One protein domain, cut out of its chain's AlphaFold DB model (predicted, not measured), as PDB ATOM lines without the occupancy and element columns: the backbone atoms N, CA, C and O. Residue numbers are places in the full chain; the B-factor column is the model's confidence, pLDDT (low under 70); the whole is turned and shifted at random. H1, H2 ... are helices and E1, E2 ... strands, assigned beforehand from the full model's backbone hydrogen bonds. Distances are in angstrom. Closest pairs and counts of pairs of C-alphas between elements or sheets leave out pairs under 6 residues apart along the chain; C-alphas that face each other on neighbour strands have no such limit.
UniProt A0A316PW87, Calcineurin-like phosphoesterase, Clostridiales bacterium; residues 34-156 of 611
ATOM      1  N   GLN A  34     176.925 270.443 175.231       98.62
ATOM      2  CA  GLN A  34     176.134 270.424 174.009       98.62
ATOM      3  C   GLN A  34     176.232 271.762 173.274       98.62
ATOM      4  O   GLN A  34     176.326 272.818 173.895       98.62
ATOM      5  N   LEU A  35     176.198 271.702 171.946       98.81
ATOM      6  CA  LEU A  35     176.175 272.870 171.071       98.81
ATOM      7  C   LEU A  35     175.161 272.627 169.960       98.81
ATOM      8  O   LEU A  35     175.191 271.566 169.326       98.81
ATOM      9  N   ASN A  36     174.290 273.600 169.744       98.88
ATOM     10  CA  ASN A  36     173.262 273.552 168.725       98.88
ATOM     11  C   ASN A  36     173.702 274.364 167.502       98.88
ATOM     12  O   ASN A  36     174.385 275.378 167.627       98.88
ATOM     13  N   PHE A  37     173.319 273.874 166.329       98.81
ATOM     14  CA  PHE A  37     173.588 274.469 165.026       98.81
ATOM     15  C   PHE A  37     172.277 274.585 164.252       98.81
ATOM     16  O   PHE A  37     171.451 273.663 164.345       98.81
ATOM     17  N   ALA A  38     172.130 275.656 163.474       98.56
ATOM     18  CA  ALA A  38     171.124 275.786 162.425       98.56
ATOM     19  C   ALA A  38     171.720 276.459 161.175       98.56
ATOM     20  O   ALA A  38     172.574 277.333 161.304       98.56
ATOM     21  N   TRP A  39     171.334 276.022 159.976       97.81
ATOM     22  CA  TRP A  39     171.736 276.649 158.708       97.81
ATOM     23  C   TRP A  39     170.791 276.260 157.571       97.81
ATOM     24  O   TRP A  39     170.142 275.208 157.626       97.81
ATOM     25  N   TYR A  40     170.755 277.056 156.503       95.56
ATOM     26  CA  TYR A  40     169.980 276.716 155.312       95.56
ATOM     27  C   TYR A  40     170.778 275.920 154.279       95.56
ATOM     28  O   TYR A  40     171.990 276.070 154.127       95.56
ATOM     29  N   THR A  41     170.064 275.117 153.495       93.56
ATOM     30  CA  THR A  41     170.556 274.516 152.246       93.56
ATOM     31  C   THR A  41     169.524 274.683 151.140       93.56
ATOM     32  O   THR A  41     168.338 274.465 151.385       93.56
ATOM     33  N   LYS A  42     169.963 275.002 149.918       90.00
ATOM     34  CA  LYS A  42     169.079 275.079 148.742       90.00
ATOM     35  C   LYS A  42     168.424 273.727 148.445       90.00
ATOM     36  O   LYS A  42     169.058 272.682 148.619       90.00
ATOM     37  N   LYS A  43     167.186 273.728 147.939       87.50
ATOM     38  CA  LYS A  43     166.546 272.498 147.448       87.50
ATOM     39  C   LYS A  43     167.203 272.039 146.143       87.50
ATOM     40  O   LYS A  43     167.469 272.831 145.244       87.50
ATOM     41  N   ALA A  44     167.451 270.733 146.029       70.44
ATOM     42  CA  ALA A  44     168.247 270.158 144.939       70.44
ATOM     43  C   ALA A  44     167.655 270.369 143.528       70.44
ATOM     44  O   ALA A  44     168.413 270.421 142.567       70.44
ATOM     45  N   ALA A  45     166.329 270.498 143.393       60.84
ATOM     46  CA  ALA A  45     165.674 270.771 142.109       60.84
ATOM     47  C   ALA A  45     165.872 272.222 141.627       60.84
ATOM     48  O   ALA A  45     165.808 272.479 140.426       60.84
ATOM     49  N   ASP A  46     166.157 273.137 142.555       58.41
ATOM     50  CA  ASP A  46     166.258 274.570 142.281       58.41
ATOM     51  C   ASP A  46     167.709 275.024 142.122       58.41
ATOM     52  O   ASP A  46     167.961 276.088 141.566       58.41
ATOM     53  N   ALA A  47     168.675 274.211 142.573       55.09
ATOM     54  CA  ALA A  47     170.102 274.496 142.505       55.09
ATOM     55  C   ALA A  47     170.595 274.610 141.047       55.09
ATOM     56  O   ALA A  47     171.182 273.690 140.481       55.09
ATOM     57  N   LYS A  48     170.390 275.777 140.428       50.75
ATOM     58  CA  LYS A  48     171.180 276.212 139.273       50.75
ATOM     59  C   LYS A  48     172.638 276.299 139.733       50.75
ATOM     60  O   LYS A  48     172.891 276.668 140.878       50.75
ATOM     61  N   GLU A  49     173.600 275.957 138.874       46.22
ATOM     62  CA  GLU A  49     175.029 276.133 139.174       46.22
ATOM     63  C   GLU A  49     175.321 277.616 139.471       46.22
ATOM     64  O   GLU A  49     175.587 278.414 138.576       46.22
ATOM     65  N   THR A  50     175.226 278.024 140.737       42.50
ATOM     66  CA  THR A  50     175.411 279.418 141.147       42.50
ATOM     67  C   THR A  50     176.770 279.564 141.808       42.50
ATOM     68  O   THR A  50     176.979 279.105 142.930       42.50
ATOM     69  N   GLY A  51     177.702 280.220 141.117       39.66
ATOM     70  CA  GLY A  51     179.074 280.483 141.567       39.66
ATOM     71  C   GLY A  51     179.223 281.571 142.640       39.66
ATOM     72  O   GLY A  51     180.184 282.333 142.557       39.66
ATOM     73  N   GLY A  52     178.297 281.660 143.602       36.66
ATOM     74  CA  GLY A  52     178.201 282.772 144.564       36.66
ATOM     75  C   GLY A  52     178.527 282.466 146.033       36.66
ATOM     76  O   GLY A  52     178.819 283.396 146.769       36.66
ATOM     77  N   ALA A  53     178.536 281.204 146.478       44.19
ATOM     78  CA  ALA A  53     178.964 280.878 147.845       44.19
ATOM     79  C   ALA A  53     180.498 280.822 147.928       44.19
ATOM     80  O   ALA A  53     181.149 280.443 146.947       44.19
ATOM     81  N   ALA A  54     181.077 281.164 149.088       43.94
ATOM     82  CA  ALA A  54     182.516 281.078 149.337       43.94
ATOM     83  C   ALA A  54     183.063 279.744 148.804       43.94
ATOM     84  O   ALA A  54     182.736 278.666 149.308       43.94
ATOM     85  N   LYS A  55     183.854 279.810 147.725       43.94
ATOM     86  CA  LYS A  55     184.406 278.624 147.069       43.94
ATOM     87  C   LYS A  55     185.341 277.936 148.055       43.94
ATOM     88  O   LYS A  55     186.512 278.300 148.160       43.94
ATOM     89  N   ASN A  56     184.850 276.920 148.765       57.62
ATOM     90  CA  ASN A  56     185.731 275.987 149.450       57.62
ATOM     91  C   ASN A  56     186.714 275.462 148.408       57.62
ATOM     92  O   ASN A  56     186.306 275.080 147.307       57.62
ATOM     93  N   SER A  57     188.011 275.440 148.732       59.84
ATOM     94  CA  SER A  57     188.957 274.822 147.807       59.84
ATOM     95  C   SER A  57     188.474 273.386 147.530       59.84
ATOM     96  O   SER A  57     188.129 272.680 148.490       59.84
ATOM     97  N   PRO A  58     188.440 272.924 146.266       69.19
ATOM     98  CA  PRO A  58     187.983 271.572 145.940       69.19
ATOM     99  C   PRO A  58     188.687 270.489 146.775       69.19
ATOM    100  O   PRO A  58     188.095 269.478 147.150       69.19
ATOM    101  N   ALA A  59     189.947 270.735 147.152       74.12
ATOM    102  CA  ALA A  59     190.724 269.860 148.021       74.12
ATOM    103  C   ALA A  59     190.181 269.776 149.463       74.12
ATOM    104  O   ALA A  59     190.214 268.699 150.066       74.12
ATOM    105  N   THR A  60     189.680 270.883 150.024       80.31
ATOM    106  CA  THR A  60     189.094 270.919 151.374       80.31
ATOM    107  C   THR A  60     187.791 270.126 151.420       80.31
ATOM    108  O   THR A  60     187.666 269.248 152.279       80.31
ATOM    109  N   SER A  61     186.874 270.362 150.470       81.50
ATOM    110  CA  SER A  61     185.607 269.612 150.394       81.50
ATOM    111  C   SER A  61     185.873 268.114 150.237       81.50
ATOM    112  O   SER A  61     185.419 267.313 151.055       81.50
ATOM    113  N   ALA A  62     186.755 267.727 149.307       87.00
ATOM    114  CA  ALA A  62     187.099 266.323 149.078       87.00
ATOM    115  C   ALA A  62     187.689 265.624 150.321       87.00
ATOM    116  O   ALA A  62     187.469 264.427 150.549       87.00
ATOM    117  N   ARG A  63     188.461 266.339 151.156       92.44
ATOM    118  CA  ARG A  63     188.964 265.799 152.432       92.44
ATOM    119  C   ARG A  63     187.819 265.533 153.409       92.44
ATOM    120  O   ARG A  63     187.820 264.483 154.064       92.44
ATOM    121  N   MET A  64     186.884 266.470 153.530       95.06
ATOM    122  CA  MET A  64     185.747 266.354 154.440       95.06
ATOM    123  C   MET A  64     184.756 265.283 153.980       95.06
ATOM    124  O   MET A  64     184.350 264.463 154.798       95.06
ATOM    125  N   GLU A  65     184.496 265.163 152.680       93.31
ATOM    126  CA  GLU A  65     183.680 264.093 152.089       93.31
ATOM    127  C   GLU A  65     184.245 262.696 152.388       93.31
ATOM    128  O   GLU A  65     183.528 261.799 152.842       93.31
ATOM    129  N   LYS A  66     185.564 262.499 152.228       95.00
ATOM    130  CA  LYS A  66     186.228 261.235 152.602       95.00
ATOM    131  C   LYS A  66     186.068 260.932 154.093       95.00
ATOM    132  O   LYS A  66     185.874 259.774 154.482       95.00
ATOM    133  N   MET A  67     186.158 261.956 154.945       96.31
ATOM    134  CA  MET A  67     185.928 261.806 156.381       96.31
ATOM    135  C   MET A  67     184.473 261.432 156.674       96.31
ATOM    136  O   MET A  67     184.253 260.484 157.435       96.31
ATOM    137  N   ALA A  68     183.513 262.111 156.043       96.44
ATOM    138  CA  ALA A  68     182.084 261.846 156.145       96.44
ATOM    139  C   ALA A  68     181.772 260.391 155.788       96.44
ATOM    140  O   ALA A  68     181.214 259.668 156.609       96.44
ATOM    141  N   ALA A  69     182.242 259.908 154.633       95.88
ATOM    142  CA  ALA A  69     182.032 258.533 154.183       95.88
ATOM    143  C   ALA A  69     182.549 257.498 155.200       95.88
ATOM    144  O   ALA A  69     181.893 256.491 155.480       95.88
ATOM    145  N   ARG A  70     183.717 257.746 155.810       97.25
ATOM    146  CA  ARG A  70     184.263 256.878 156.866       97.25
ATOM    147  C   ARG A  70     183.409 256.905 158.136       97.25
ATOM    148  O   ARG A  70     183.248 255.864 158.772       97.25
ATOM    149  N   LEU A  71     182.916 258.075 158.539       97.44
ATOM    150  CA  LEU A  71     182.079 258.229 159.730       97.44
ATOM    151  C   LEU A  71     180.684 257.624 159.519       97.44
ATOM    152  O   LEU A  71     180.213 256.909 160.398       97.44
ATOM    153  N   LEU A  72     180.085 257.790 158.339       96.62
ATOM    154  CA  LEU A  72     178.805 257.178 157.969       96.62
ATOM    155  C   LEU A  72     178.883 255.650 157.955       96.62
ATOM    156  O   LEU A  72     178.001 254.996 158.498       96.62
ATOM    157  N   LYS A  73     179.983 255.056 157.466       97.12
ATOM    158  CA  LYS A  73     180.216 253.600 157.585       97.12
ATOM    159  C   LYS A  73     180.241 253.112 159.038       97.12
ATOM    160  O   LYS A  73     179.897 251.963 159.300       97.12
ATOM    161  N   LYS A  74     180.684 253.949 159.984       96.50
ATOM    162  CA  LYS A  74     180.626 253.627 161.420       96.50
ATOM    163  C   LYS A  74     179.210 253.804 161.961       96.50
ATOM    164  O   LYS A  74     178.741 252.908 162.652       96.50
ATOM    165  N   LEU A  75     178.546 254.909 161.617       95.69
ATOM    166  CA  LEU A  75     177.172 255.201 162.024       95.69
ATOM    167  C   LEU A  75     176.199 254.115 161.548       95.69
ATOM    168  O   LEU A  75     175.361 253.676 162.323       95.69
ATOM    169  N   ALA A  76     176.375 253.601 160.329       96.69
ATOM    170  CA  ALA A  76     175.525 252.566 159.742       96.69
ATOM    171  C   ALA A  76     175.480 251.260 160.554       96.69
ATOM    172  O   ALA A  76     174.538 250.488 160.415       96.69
ATOM    173  N   LYS A  77     176.479 251.011 161.412       96.88
ATOM    174  CA  LYS A  77     176.512 249.826 162.282       96.88
ATOM    175  C   LYS A  77     175.514 249.903 163.436       96.88
ATOM    176  O   LYS A  77     175.125 248.860 163.943       96.88
ATOM    177  N   THR A  78     175.142 251.108 163.872       95.88
ATOM    178  CA  THR A  78     174.221 251.322 165.003       95.88
ATOM    179  C   THR A  78     172.939 252.043 164.593       95.88
ATOM    180  O   THR A  78     171.901 251.822 165.205       95.88
ATOM    181  N   HIS A  79     172.988 252.866 163.542       95.12
ATOM    182  CA  HIS A  79     171.867 253.634 162.997       95.12
ATOM    183  C   HIS A  79     171.885 253.598 161.454       95.12
ATOM    184  O   HIS A  79     172.237 254.593 160.814       95.12
ATOM    185  N   PRO A  80     171.550 252.449 160.833       94.19
ATOM    186  CA  PRO A  80     171.602 252.278 159.380       94.19
ATOM    187  C   PRO A  80     170.708 253.266 158.623       94.19
ATOM    188  O   PRO A  80     171.125 253.765 157.584       94.19
ATOM    189  N   GLU A  81     169.532 253.593 159.156       93.94
ATOM    190  CA  GLU A  81     168.593 254.514 158.502       93.94
ATOM    191  C   GLU A  81     169.107 255.961 158.509       93.94
ATOM    192  O   GLU A  81     169.149 256.601 157.461       93.94
ATOM    193  N   LEU A  82     169.651 256.441 159.636       91.31
ATOM    194  CA  LEU A  82     170.312 257.753 159.685       91.31
ATOM    195  C   LEU A  82     171.505 257.818 158.725       91.31
ATOM    196  O   LEU A  82     171.698 258.812 158.034       91.31
ATOM    197  N   ALA A  83     172.301 256.749 158.635       92.06
ATOM    198  CA  ALA A  83     173.466 256.723 157.755       92.06
ATOM    199  C   ALA A  83     173.119 256.767 156.253       92.06
ATOM    200  O   ALA A  83     173.977 257.162 155.462       92.06
ATOM    201  N   LYS A  84     171.898 256.370 155.867       92.94
ATOM    202  CA  LYS A  84     171.380 256.449 154.490       92.94
ATOM    203  C   LYS A  84     170.676 257.773 154.180       92.94
ATOM    204  O   LYS A  84     170.419 258.036 153.010       92.94
ATOM    205  N   SER A  85     170.355 258.581 155.194       92.44
ATOM    206  CA  SER A  85     169.650 259.851 155.009       92.44
ATOM    207  C   SER A  85     170.402 260.779 154.053       92.44
ATOM    208  O   SER A  85     171.627 260.938 154.140       92.44
ATOM    209  N   THR A  86     169.656 261.428 153.162       90.31
ATOM    210  CA  THR A  86     170.155 262.461 152.247       90.31
ATOM    211  C   THR A  86     170.244 263.834 152.904       90.31
ATOM    212  O   THR A  86     170.875 264.713 152.328       90.31
ATOM    213  N   ALA A  87     169.686 264.011 154.108       93.75
ATOM    214  CA  ALA A  87     169.729 265.282 154.826       93.75
ATOM    215  C   ALA A  87     171.183 265.748 155.062       93.75
ATOM    216  O   ALA A  87     172.067 264.898 155.260       93.75
ATOM    217  N   PRO A  88     171.444 267.066 155.072       95.19
ATOM    218  CA  PRO A  88     172.745 267.648 155.379       95.19
ATOM    219  C   PRO A  88     173.330 267.148 156.698       95.19
ATOM    220  O   PRO A  88     172.636 266.662 157.593       95.19
ATOM    221  N   LYS A  89     174.655 267.203 156.808       96.38
ATOM    222  CA  LYS A  89     175.393 266.588 157.915       96.38
ATOM    223  C   LYS A  89     176.400 267.562 158.503       96.38
ATOM    224  O   LYS A  89     177.042 268.318 157.781       96.38
ATOM    225  N   LEU A  90     176.598 267.457 159.812       98.25
ATOM    226  CA  LEU A  90     177.635 268.160 160.560       98.25
ATOM    227  C   LEU A  90     178.707 267.167 161.014       98.25
ATOM    228  O   LEU A  90     178.406 266.128 161.604       98.25
ATOM    229  N   ILE A  91     179.972 267.516 160.811       98.50
ATOM    230  CA  ILE A  91     181.132 266.826 161.370       98.50
ATOM    231  C   ILE A  91     181.765 267.736 162.413       98.50
ATOM    232  O   ILE A  91     182.073 268.879 162.112       98.50
ATOM    233  N   ILE A  92     182.031 267.222 163.613       98.62
ATOM    234  CA  ILE A  92     182.755 267.957 164.661       98.62
ATOM    235  C   ILE A  92     183.745 267.036 165.373       98.62
ATOM    236  O   ILE A  92     183.424 265.889 165.695       98.62
ATOM    237  N   GLY A  93     184.963 267.522 165.613       98.38
ATOM    238  CA  GLY A  93     186.054 266.747 166.209       98.38
ATOM    239  C   GLY A  93     187.081 267.606 166.946       98.38
ATOM    240  O   GLY A  93     187.084 268.826 166.845       98.38
ATOM    241  N   GLU A  94     187.958 266.967 167.719       98.12
ATOM    242  CA  GLU A  94     188.951 267.642 168.559       98.12
ATOM    243  C   GLU A  94     190.153 268.143 167.731       98.12
ATOM    244  O   GLU A  94     190.867 267.351 167.102       98.12
ATOM    245  N   GLY A  95     190.440 269.449 167.811       95.56
ATOM    246  CA  GLY A  95     191.558 270.112 167.125       95.56
ATOM    247  C   GLY A  95     191.450 270.144 165.592       95.56
ATOM    248  O   GLY A  95     190.556 269.546 165.003       95.56
ATOM    249  N   GLN A  96     192.396 270.817 164.925       92.75
ATOM    250  CA  GLN A  96     192.391 271.032 163.460       92.75
ATOM    251  C   GLN A  96     192.397 269.735 162.627       92.75
ATOM    252  O   GLN A  96     192.035 269.717 161.453       92.75
ATOM    253  N   SER A  97     192.837 268.623 163.220       92.62
ATOM    254  CA  SER A  97     192.822 267.306 162.574       92.62
ATOM    255  C   SER A  97     191.487 266.570 162.720       92.62
ATOM    256  O   SER A  97     191.355 265.487 162.150       92.62
ATOM    257  N   LEU A  98     190.511 267.139 163.444       96.31
ATOM    258  CA  LEU A  98     189.203 266.537 163.713       96.31
ATOM    259  C   LEU A  98     189.347 265.138 164.347       96.31
ATOM    260  O   LEU A  98     188.736 264.154 163.918       96.31
ATOM    261  N   ARG A  99     190.201 265.011 165.372       96.56
ATOM    262  CA  ARG A  99     190.366 263.732 166.084       96.56
ATOM    263  C   ARG A  99     189.079 263.365 166.807       96.56
ATOM    264  O   ARG A  99     188.381 264.230 167.321       96.56
ATOM    265  N   HIS A 100     188.783 262.068 166.867       95.88
ATOM    266  CA  HIS A 100     187.548 261.559 167.475       95.88
ATOM    267  C   HIS A 100     186.273 262.189 166.885       95.88
ATOM    268  O   HIS A 100     185.271 262.298 167.588       95.88
ATOM    269  N   ALA A 101     186.320 262.613 165.615       97.56
ATOM    270  CA  ALA A 101     185.187 263.260 164.977       97.56
ATOM    271  C   ALA A 101     183.926 262.398 165.030       97.56
ATOM    272  O   ALA A 101     183.971 261.179 164.820       97.56
ATOM    273  N   LYS A 102     182.808 263.071 165.280       97.56
ATOM    274  CA  LYS A 102     181.457 262.533 165.163       97.56
ATOM    275  C   LYS A 102     180.780 263.172 163.957       97.56
ATOM    276  O   LYS A 102     181.114 264.299 163.595       97.56
ATOM    277  N   ILE A 103     179.853 262.433 163.363       98.06
ATOM    278  CA  ILE A 103     178.961 262.926 162.320       98.06
ATOM    279  C   ILE A 103     177.538 262.935 162.867       98.06
ATOM    280  O   ILE A 103     177.141 261.991 163.555       98.06
ATOM    281  N   TYR A 104     176.809 263.997 162.571       98.19
ATOM    282  CA  TYR A 104     175.415 264.186 162.927       98.19
ATOM    283  C   TYR A 104     174.636 264.446 161.645       98.19
ATOM    284  O   TYR A 104     175.095 265.203 160.791       98.19
ATOM    285  N   VAL A 105     173.496 263.784 161.503       97.75
ATOM    286  CA  VAL A 105     172.542 264.031 160.418       97.75
ATOM    287  C   VAL A 105     171.603 265.126 160.905       97.75
ATOM    288  O   VAL A 105     171.148 265.040 162.046       97.75
ATOM    289  N   ALA A 106     171.384 266.151 160.089       97.94
ATOM    290  CA  ALA A 106     170.483 267.236 160.426       97.94
ATOM    291  C   ALA A 106     169.030 266.764 160.444       97.94
ATOM    292  O   ALA A 106     168.631 265.930 159.626       97.94
ATOM    293  N   ASP A 107     168.265 267.322 161.374       97.25
ATOM    294  CA  ASP A 107     166.820 267.405 161.224       97.25
ATOM    295  C   ASP A 107     166.520 268.513 160.213       97.25
ATOM    296  O   ASP A 107     167.105 269.596 160.310       97.25
ATOM    297  N   GLN A 108     165.706 268.211 159.207       95.56
ATOM    298  CA  GLN A 108     165.517 269.070 158.044       95.56
ATOM    299  C   GLN A 108     164.047 269.457 157.902       95.56
ATOM    300  O   GLN A 108     163.187 268.586 157.778       95.56
ATOM    301  N   THR A 109     163.790 270.762 157.838       95.69
ATOM    302  CA  THR A 109     162.453 271.340 157.670       95.69
ATOM    303  C   THR A 109     162.436 272.231 156.436       95.69
ATOM    304  O   THR A 109     163.383 272.968 156.176       95.69
ATOM    305  N   GLU A 110     161.372 272.151 155.644       94.50
ATOM    306  CA  GLU A 110     161.163 273.042 154.503       94.50
ATOM    307  C   GLU A 110     160.903 274.475 154.978       94.50
ATOM    308  O   GLU A 110     160.070 274.688 155.854       94.50
ATOM    309  N   VAL A 111     161.620 275.444 154.401       93.12
ATOM    310  CA  VAL A 111     161.334 276.868 154.608       93.12
ATOM    311  C   VAL A 111     160.129 277.220 153.740       93.12
ATOM    312  O   VAL A 111     160.177 277.064 152.514       93.12
ATOM    313  N   ALA A 112     159.037 277.623 154.383       87.94
ATOM    314  CA  ALA A 112     157.790 277.976 153.715       87.94
ATOM    315  C   ALA A 112     157.827 279.403 153.143       87.94
ATOM    316  O   ALA A 112     158.445 280.289 153.722       87.94
ATOM    317  N   ASP A 113     157.131 279.607 152.021       78.06
ATOM    318  CA  ASP A 113     156.789 280.924 151.459       78.06
ATOM    319  C   ASP A 113     157.975 281.855 151.122       78.06
ATOM    320  O   ASP A 113     157.834 283.075 150.979       78.06
ATOM    321  N   GLU A 114     159.148 281.269 150.861       81.50
ATOM    322  CA  GLU A 114     160.361 281.997 150.493       81.50
ATOM    323  C   GLU A 114     161.080 281.497 149.253       81.50
ATOM    324  O   GLU A 114     161.280 280.302 149.028       81.50
ATOM    325  N   THR A 115     161.545 282.477 148.480       86.50
ATOM    326  CA  THR A 115     162.398 282.291 147.315       86.50
ATOM    327  C   THR A 115     163.409 283.420 147.263       86.50
ATOM    328  O   THR A 115     163.037 284.582 147.451       86.50
ATOM    329  N   ASP A 116     164.660 283.105 146.944       85.75
ATOM    330  CA  ASP A 116     165.643 284.149 146.654       85.75
ATOM    331  C   ASP A 116     165.373 284.837 145.306       85.75
ATOM    332  O   ASP A 116     164.474 284.464 144.547       85.75
ATOM    333  N   SER A 117     166.182 285.846 144.977       81.06
ATOM    334  CA  SER A 117     166.068 286.602 143.721       81.06
ATOM    335  C   SER A 117     166.255 285.752 142.455       81.06
ATOM    336  O   SER A 117     165.961 286.213 141.354       81.06
ATOM    337  N   GLN A 118     166.735 284.513 142.588       82.81
ATOM    338  CA  GLN A 118     166.927 283.559 141.496       82.81
ATOM    339  C   GLN A 118     165.826 282.487 141.451       82.81
ATOM    340  O   GLN A 118     165.844 281.638 140.552       82.81
ATOM    341  N   GLY A 119     164.869 282.544 142.382       85.88
ATOM    342  CA  GLY A 119     163.773 281.593 142.525       85.88
ATOM    343  C   GLY A 119     164.140 280.326 143.299       85.88
ATOM    344  O   GLY A 119     163.379 279.364 143.236       85.88
ATOM    345  N   ASN A 120     165.282 280.282 143.996       88.38
ATOM    346  CA  ASN A 120     165.660 279.099 144.774       88.38
ATOM    347  C   ASN A 120     164.858 279.033 146.076       88.38
ATOM    348  O   ASN A 120     164.731 280.047 146.763       88.38
ATOM    349  N   THR A 121     164.404 277.835 146.450       91.38
ATOM    350  CA  THR A 121     163.821 277.563 147.773       91.38
ATOM    351  C   THR A 121     164.818 276.842 148.690       91.38
ATOM    352  O   THR A 121     165.843 276.314 148.237       91.38
ATOM    353  N   TYR A 122     164.522 276.799 149.996       93.44
ATOM    354  CA  TYR A 122     165.472 276.360 151.024       93.44
ATOM    355  C   TYR A 122     164.889 275.330 152.004       93.44
ATOM    356  O   TYR A 122     163.678 275.208 152.191       93.44
ATOM    357  N   PHE A 123     165.790 274.578 152.626       95.31
ATOM    358  CA  PHE A 123     165.547 273.800 153.836       95.31
ATOM    359  C   PHE A 123     166.341 274.401 154.996       95.31
ATOM    360  O   PHE A 123     167.521 274.703 154.813       95.31
ATOM    361  N   SER A 124     165.742 274.479 156.185       96.94
ATOM    362  CA  SER A 124     166.446 274.702 157.451       96.94
ATOM    363  C   SER A 124     166.942 273.368 158.006       96.94
ATOM    364  O   SER A 124     166.227 272.365 157.984       96.94
ATOM    365  N   ASN A 125     168.183 273.346 158.489       98.19
ATOM    366  CA  ASN A 125     168.867 272.153 158.973       98.19
ATOM    367  C   ASN A 125     169.339 272.379 160.398       98.19
ATOM    368  O   ASN A 125     170.071 273.334 160.647       98.19
ATOM    369  N   LYS A 126     168.991 271.480 161.320       98.62
ATOM    370  CA  LYS A 126     169.330 271.619 162.741       98.62
ATOM    371  C   LYS A 126     170.071 270.408 163.285       98.62
ATOM    372  O   LYS A 126     169.718 269.259 163.027       98.62
ATOM    373  N   VAL A 127     171.112 270.664 164.078       98.62
ATOM    374  CA  VAL A 127     171.925 269.624 164.732       98.62
ATOM    375  C   VAL A 127     172.265 270.012 166.165       98.62
ATOM    376  O   VAL A 127     172.698 271.129 166.421       98.62
ATOM    377  N   THR A 128     172.204 269.043 167.083       98.75
ATOM    378  CA  THR A 128     172.807 269.148 168.422       98.75
ATOM    379  C   THR A 128     174.037 268.249 168.531       98.75
ATOM    380  O   THR A 128     173.931 267.020 168.614       98.75
ATOM    381  N   ALA A 129     175.223 268.852 168.599       98.62
ATOM    382  CA  ALA A 129     176.449 268.141 168.930       98.62
ATOM    383  C   ALA A 129     176.516 267.863 170.438       98.62
ATOM    384  O   ALA A 129     176.315 268.762 171.247       98.62
ATOM    385  N   LYS A 130     176.837 266.620 170.830       98.19
ATOM    386  CA  LYS A 130     176.829 266.170 172.235       98.19
ATOM    387  C   LYS A 130     178.173 265.620 172.713       98.19
ATOM    388  O   LYS A 130     178.919 264.964 171.968       98.19
ATOM    389  N   GLY A 131     178.422 265.776 174.012       97.31
ATOM    390  CA  GLY A 131     179.602 265.244 174.696       97.31
ATOM    391  C   GLY A 131     180.861 266.067 174.433       97.31
ATOM    392  O   GLY A 131     181.955 265.504 174.328       97.31
ATOM    393  N   LEU A 132     180.696 267.381 174.273       98.00
ATOM    394  CA  LEU A 132     181.799 268.328 174.255       98.00
ATOM    395  C   LEU A 132     182.401 268.411 175.660       98.00
ATOM    396  O   LEU A 132     181.694 268.407 176.664       98.00
ATOM    397  N   LYS A 133     183.727 268.425 175.727       96.81
ATOM    398  CA  LYS A 133     184.482 268.500 176.978       96.81
ATOM    399  C   LYS A 133     184.801 269.954 177.264       96.81
ATOM    400  O   LYS A 133     185.107 270.689 176.331       96.81
ATOM    401  N   GLU A 134     184.786 270.333 178.532       95.00
ATOM    402  CA  GLU A 134     185.217 271.645 179.021       95.00
ATOM    403  C   GLU A 134     186.641 272.000 178.526       95.00
ATOM    404  O   GLU A 134     187.488 271.120 178.332       95.00
ATOM    405  N   ASN A 135     186.925 273.294 178.333       93.81
ATOM    406  CA  ASN A 135     188.261 273.829 178.017       93.81
ATOM    407  C   ASN A 135     188.954 273.237 176.771       93.81
ATOM    408  O   ASN A 135     190.190 273.260 176.644       93.81
ATOM    409  N   LYS A 136     188.181 272.745 175.805       96.69
ATOM    410  CA  LYS A 136     188.660 271.982 174.656       96.69
ATOM    411  C   LYS A 136     188.399 272.727 173.349       96.69
ATOM    412  O   LYS A 136     187.379 273.375 173.158       96.69
ATOM    413  N   THR A 137     189.350 272.621 172.427       98.06
ATOM    414  CA  THR A 137     189.197 273.159 171.072       98.06
ATOM    415  C   THR A 137     188.675 272.074 170.139       98.06
ATOM    416  O   THR A 137     189.283 271.004 170.012       98.06
ATOM    417  N   TYR A 138     187.583 272.391 169.463       98.56
ATOM    418  CA  TYR A 138     186.949 271.616 168.416       98.56
ATOM    419  C   TYR A 138     187.076 272.335 167.077       98.56
ATOM    420  O   TYR A 138     187.312 273.542 167.017       98.56
ATOM    421  N   PHE A 139     186.938 271.567 166.010       98.50
ATOM    422  CA  PHE A 139     186.660 272.088 164.685       98.50
ATOM    423  C   PHE A 139     185.398 271.416 164.167       98.50
ATOM    424  O   PHE A 139     185.165 270.246 164.497       98.50
ATOM    425  N   TYR A 140     184.603 272.131 163.385       98.25
ATOM    426  CA  TYR A 140     183.409 271.586 162.759       98.25
ATOM    427  C   TYR A 140     183.319 271.973 161.285       98.25
ATOM    428  O   TYR A 140     183.907 272.953 160.858       98.25
ATOM    429  N   SER A 141     182.618 271.169 160.500       97.12
ATOM    430  CA  SER A 141     182.356 271.386 159.077       97.12
ATOM    431  C   SER A 141     180.974 270.824 158.780       97.12
ATOM    432  O   SER A 141     180.617 269.766 159.306       97.12
ATOM    433  N   TYR A 142     180.192 271.536 157.985       95.75
ATOM    434  CA  TYR A 142     178.810 271.194 157.680       95.75
ATOM    435  C   TYR A 142     178.590 271.178 156.175       95.75
ATOM    436  O   TYR A 142     179.286 271.860 155.426       95.75
ATOM    437  N   ASP A 143     177.651 270.349 155.745       92.62
ATOM    438  CA  ASP A 143     177.184 270.305 154.367       92.62
ATOM    439  C   ASP A 143     176.234 271.482 154.114       92.62
ATOM    440  O   ASP A 143     175.153 271.538 154.702       92.62
ATOM    441  N   ASN A 144     176.641 272.428 153.268       86.81
ATOM    442  CA  ASN A 144     175.841 273.611 152.933       86.81
ATOM    443  C   ASN A 144     175.023 273.437 151.638       86.81
ATOM    444  O   ASN A 144     174.535 274.414 151.073       86.81
ATOM    445  N   GLY A 145     174.884 272.203 151.140       82.81
ATOM    446  CA  GLY A 145     174.207 271.899 149.878       82.81
ATOM    447  C   GLY A 145     175.107 272.028 148.645       82.81
ATOM    448  O   GLY A 145     174.768 271.493 147.595       82.81
ATOM    449  N   ASN A 146     176.284 272.650 148.779       78.81
ATOM    450  CA  ASN A 146     177.327 272.726 147.748       78.81
ATOM    451  C   ASN A 146     178.595 271.944 148.152       78.81
ATOM    452  O   ASN A 146     179.685 272.193 147.632       78.81
ATOM    453  N   GLY A 147     178.461 271.010 149.098       84.25
ATOM    454  CA  GLY A 147     179.563 270.265 149.701       84.25
ATOM    455  C   GLY A 147     179.872 270.716 151.129       84.25
ATOM    456  O   GLY A 147     179.166 271.517 151.736       84.25
ATOM    457  N   TYR A 148     180.946 270.165 151.695       90.94
ATOM    458  CA  TYR A 148     181.336 270.468 153.073       90.94
ATOM    459  C   TYR A 148     182.120 271.777 153.165       90.94
ATOM    460  O   TYR A 148     183.088 271.990 152.427       90.94
ATOM    461  N   THR A 149     181.765 272.604 154.147       91.94
ATOM    462  CA  THR A 149     182.483 273.839 154.480       91.94
ATOM    463  C   THR A 149     183.909 273.594 154.958       91.94
ATOM    464  O   THR A 149     184.249 272.520 155.477       91.94
ATOM    465  N   ALA A 150     184.773 274.600 154.800       92.31
ATOM    466  CA  ALA A 150     186.063 274.619 155.473       92.31
ATOM    467  C   ALA A 150     185.873 274.465 156.998       92.31
ATOM    468  O   ALA A 150     184.931 275.031 157.549       92.31
ATOM    469  N   PRO A 151     186.727 273.689 157.700       95.50
ATOM    470  CA  PRO A 151     186.537 273.487 159.128       95.50
ATOM    471  C   PRO A 151     186.678 274.776 159.947       95.50
ATOM    472  O   PRO A 151     187.766 275.350 160.007       95.50
ATOM    473  N   GLU A 152     185.616 275.143 160.655       96.88
ATOM    474  CA  GLU A 152     185.551 276.293 161.554       96.88
ATOM    475  C   GLU A 152     185.932 275.914 162.982       96.88
ATOM    476  O   GLU A 152     185.703 274.789 163.438       96.88
ATOM    477  N   LYS A 153     186.553 276.847 163.705       97.44
ATOM    478  CA  LYS A 153     187.056 276.614 165.064       97.44
ATOM    479  C   LYS A 153     185.981 276.932 166.101       97.44
ATOM    480  O   LYS A 153     185.483 278.044 166.156       97.44
ATOM    481  N   TYR A 154     185.773 276.015 167.041       97.69
ATOM    482  CA  TYR A 154     184.956 276.243 168.234       97.69
ATOM    483  C   TYR A 154     185.749 275.905 169.501       97.69
ATOM    484  O   TYR A 154     186.518 274.940 169.528       97.69
ATOM    485  N   ARG A 155     185.593 276.682 170.575       96.00
ATOM    486  CA  ARG A 155     186.255 276.408 171.856       96.00
ATOM    487  C   ARG A 155     185.235 276.397 172.984       96.00
ATOM    488  O   ARG A 155     184.560 277.383 173.223       96.00
ATOM    489  N   THR A 156     185.189 275.293 173.720       96.12
ATOM    490  CA  THR A 156     184.490 275.256 175.004       96.12
ATOM    491  C   THR A 156     185.338 275.939 176.075       96.12
ATOM    492  O   THR A 156     186.576 275.859 176.077       96.12
TER     493      THR A 156
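This is residues 34 to 156 of the 611 residues of the protein "Calcineurin-like phosphoesterase" of Clostridiales bacterium (UniProt A0A316PW87). Two antiparallel sheets, E3 E2 E6 E7 and E1 E5 E4, lie partly face to face; the long helix H1 crosses the four-stranded sheet on its other face, with short H2 near H1's end. The printed part has 123 residues with two named helices and seven named strands, in the order E1 H1 H2 E2 E3 E4 E5 E6 E7, class mixed. It is compact, with a radius of gyration of the C-alphas of 14.9 A, and spans 42 by 30 by 25 A.

E1, residues 34 to 42, runs 26.6 A from C-alpha 34 at (176.134, 270.424, 174.009). H1, residues 58 to 75, is 25.4 A long. H2 is residues 80 to 84, E2 89 to 94, E3 99 to 105 and E4 107 to 110. E5, residues 122 to 130, is 26.1 A long. E6 is residues 137 to 142; E7, 152 to 155, ends at C-alpha 155 at (186.255, 276.408, 171.856).

In the strongly twisted sheet E3 E2 E6 E7, N 90 and O 104 (2.9 A), N 91 and O 141 (2.8 A) and N 138 and O 154 (2.8 A) are within hydrogen-bond range. In E1 E5 E4, so are N 37 and O 127 (2.8 A) and N 107 and O 126 (2.9 A). The sheets form a sandwich, two sheets face to face, their strands at 28 degrees; the closest C-alphas of E3 and E5, Tyr 104 and Val 127, are 6.7 A apart. H1 and the first sheet make two layers, a helix on one face: its height over the sheet is 9.0 A, and it runs across the strands, at 80 degrees to E3 on the local plane. The closest C-alphas of H1 and E3, Leu 71 and Ile 103, are 6.2 A apart. H1 touches H2 with residues 72 to 75 alone, closest at C-alphas Leu 72 and Ala 83, 5.4 A. H2 only grazes that sheet. Every O i to N i+4 pair is within range in H1 and H2.

The farthest C-alphas, Gly 119 and Asn 135, are 43.8 A apart. The printed part has no cut. E1 to H1 and E4 to E5 are long links. Residues 45 to 58 have pLDDT under 70.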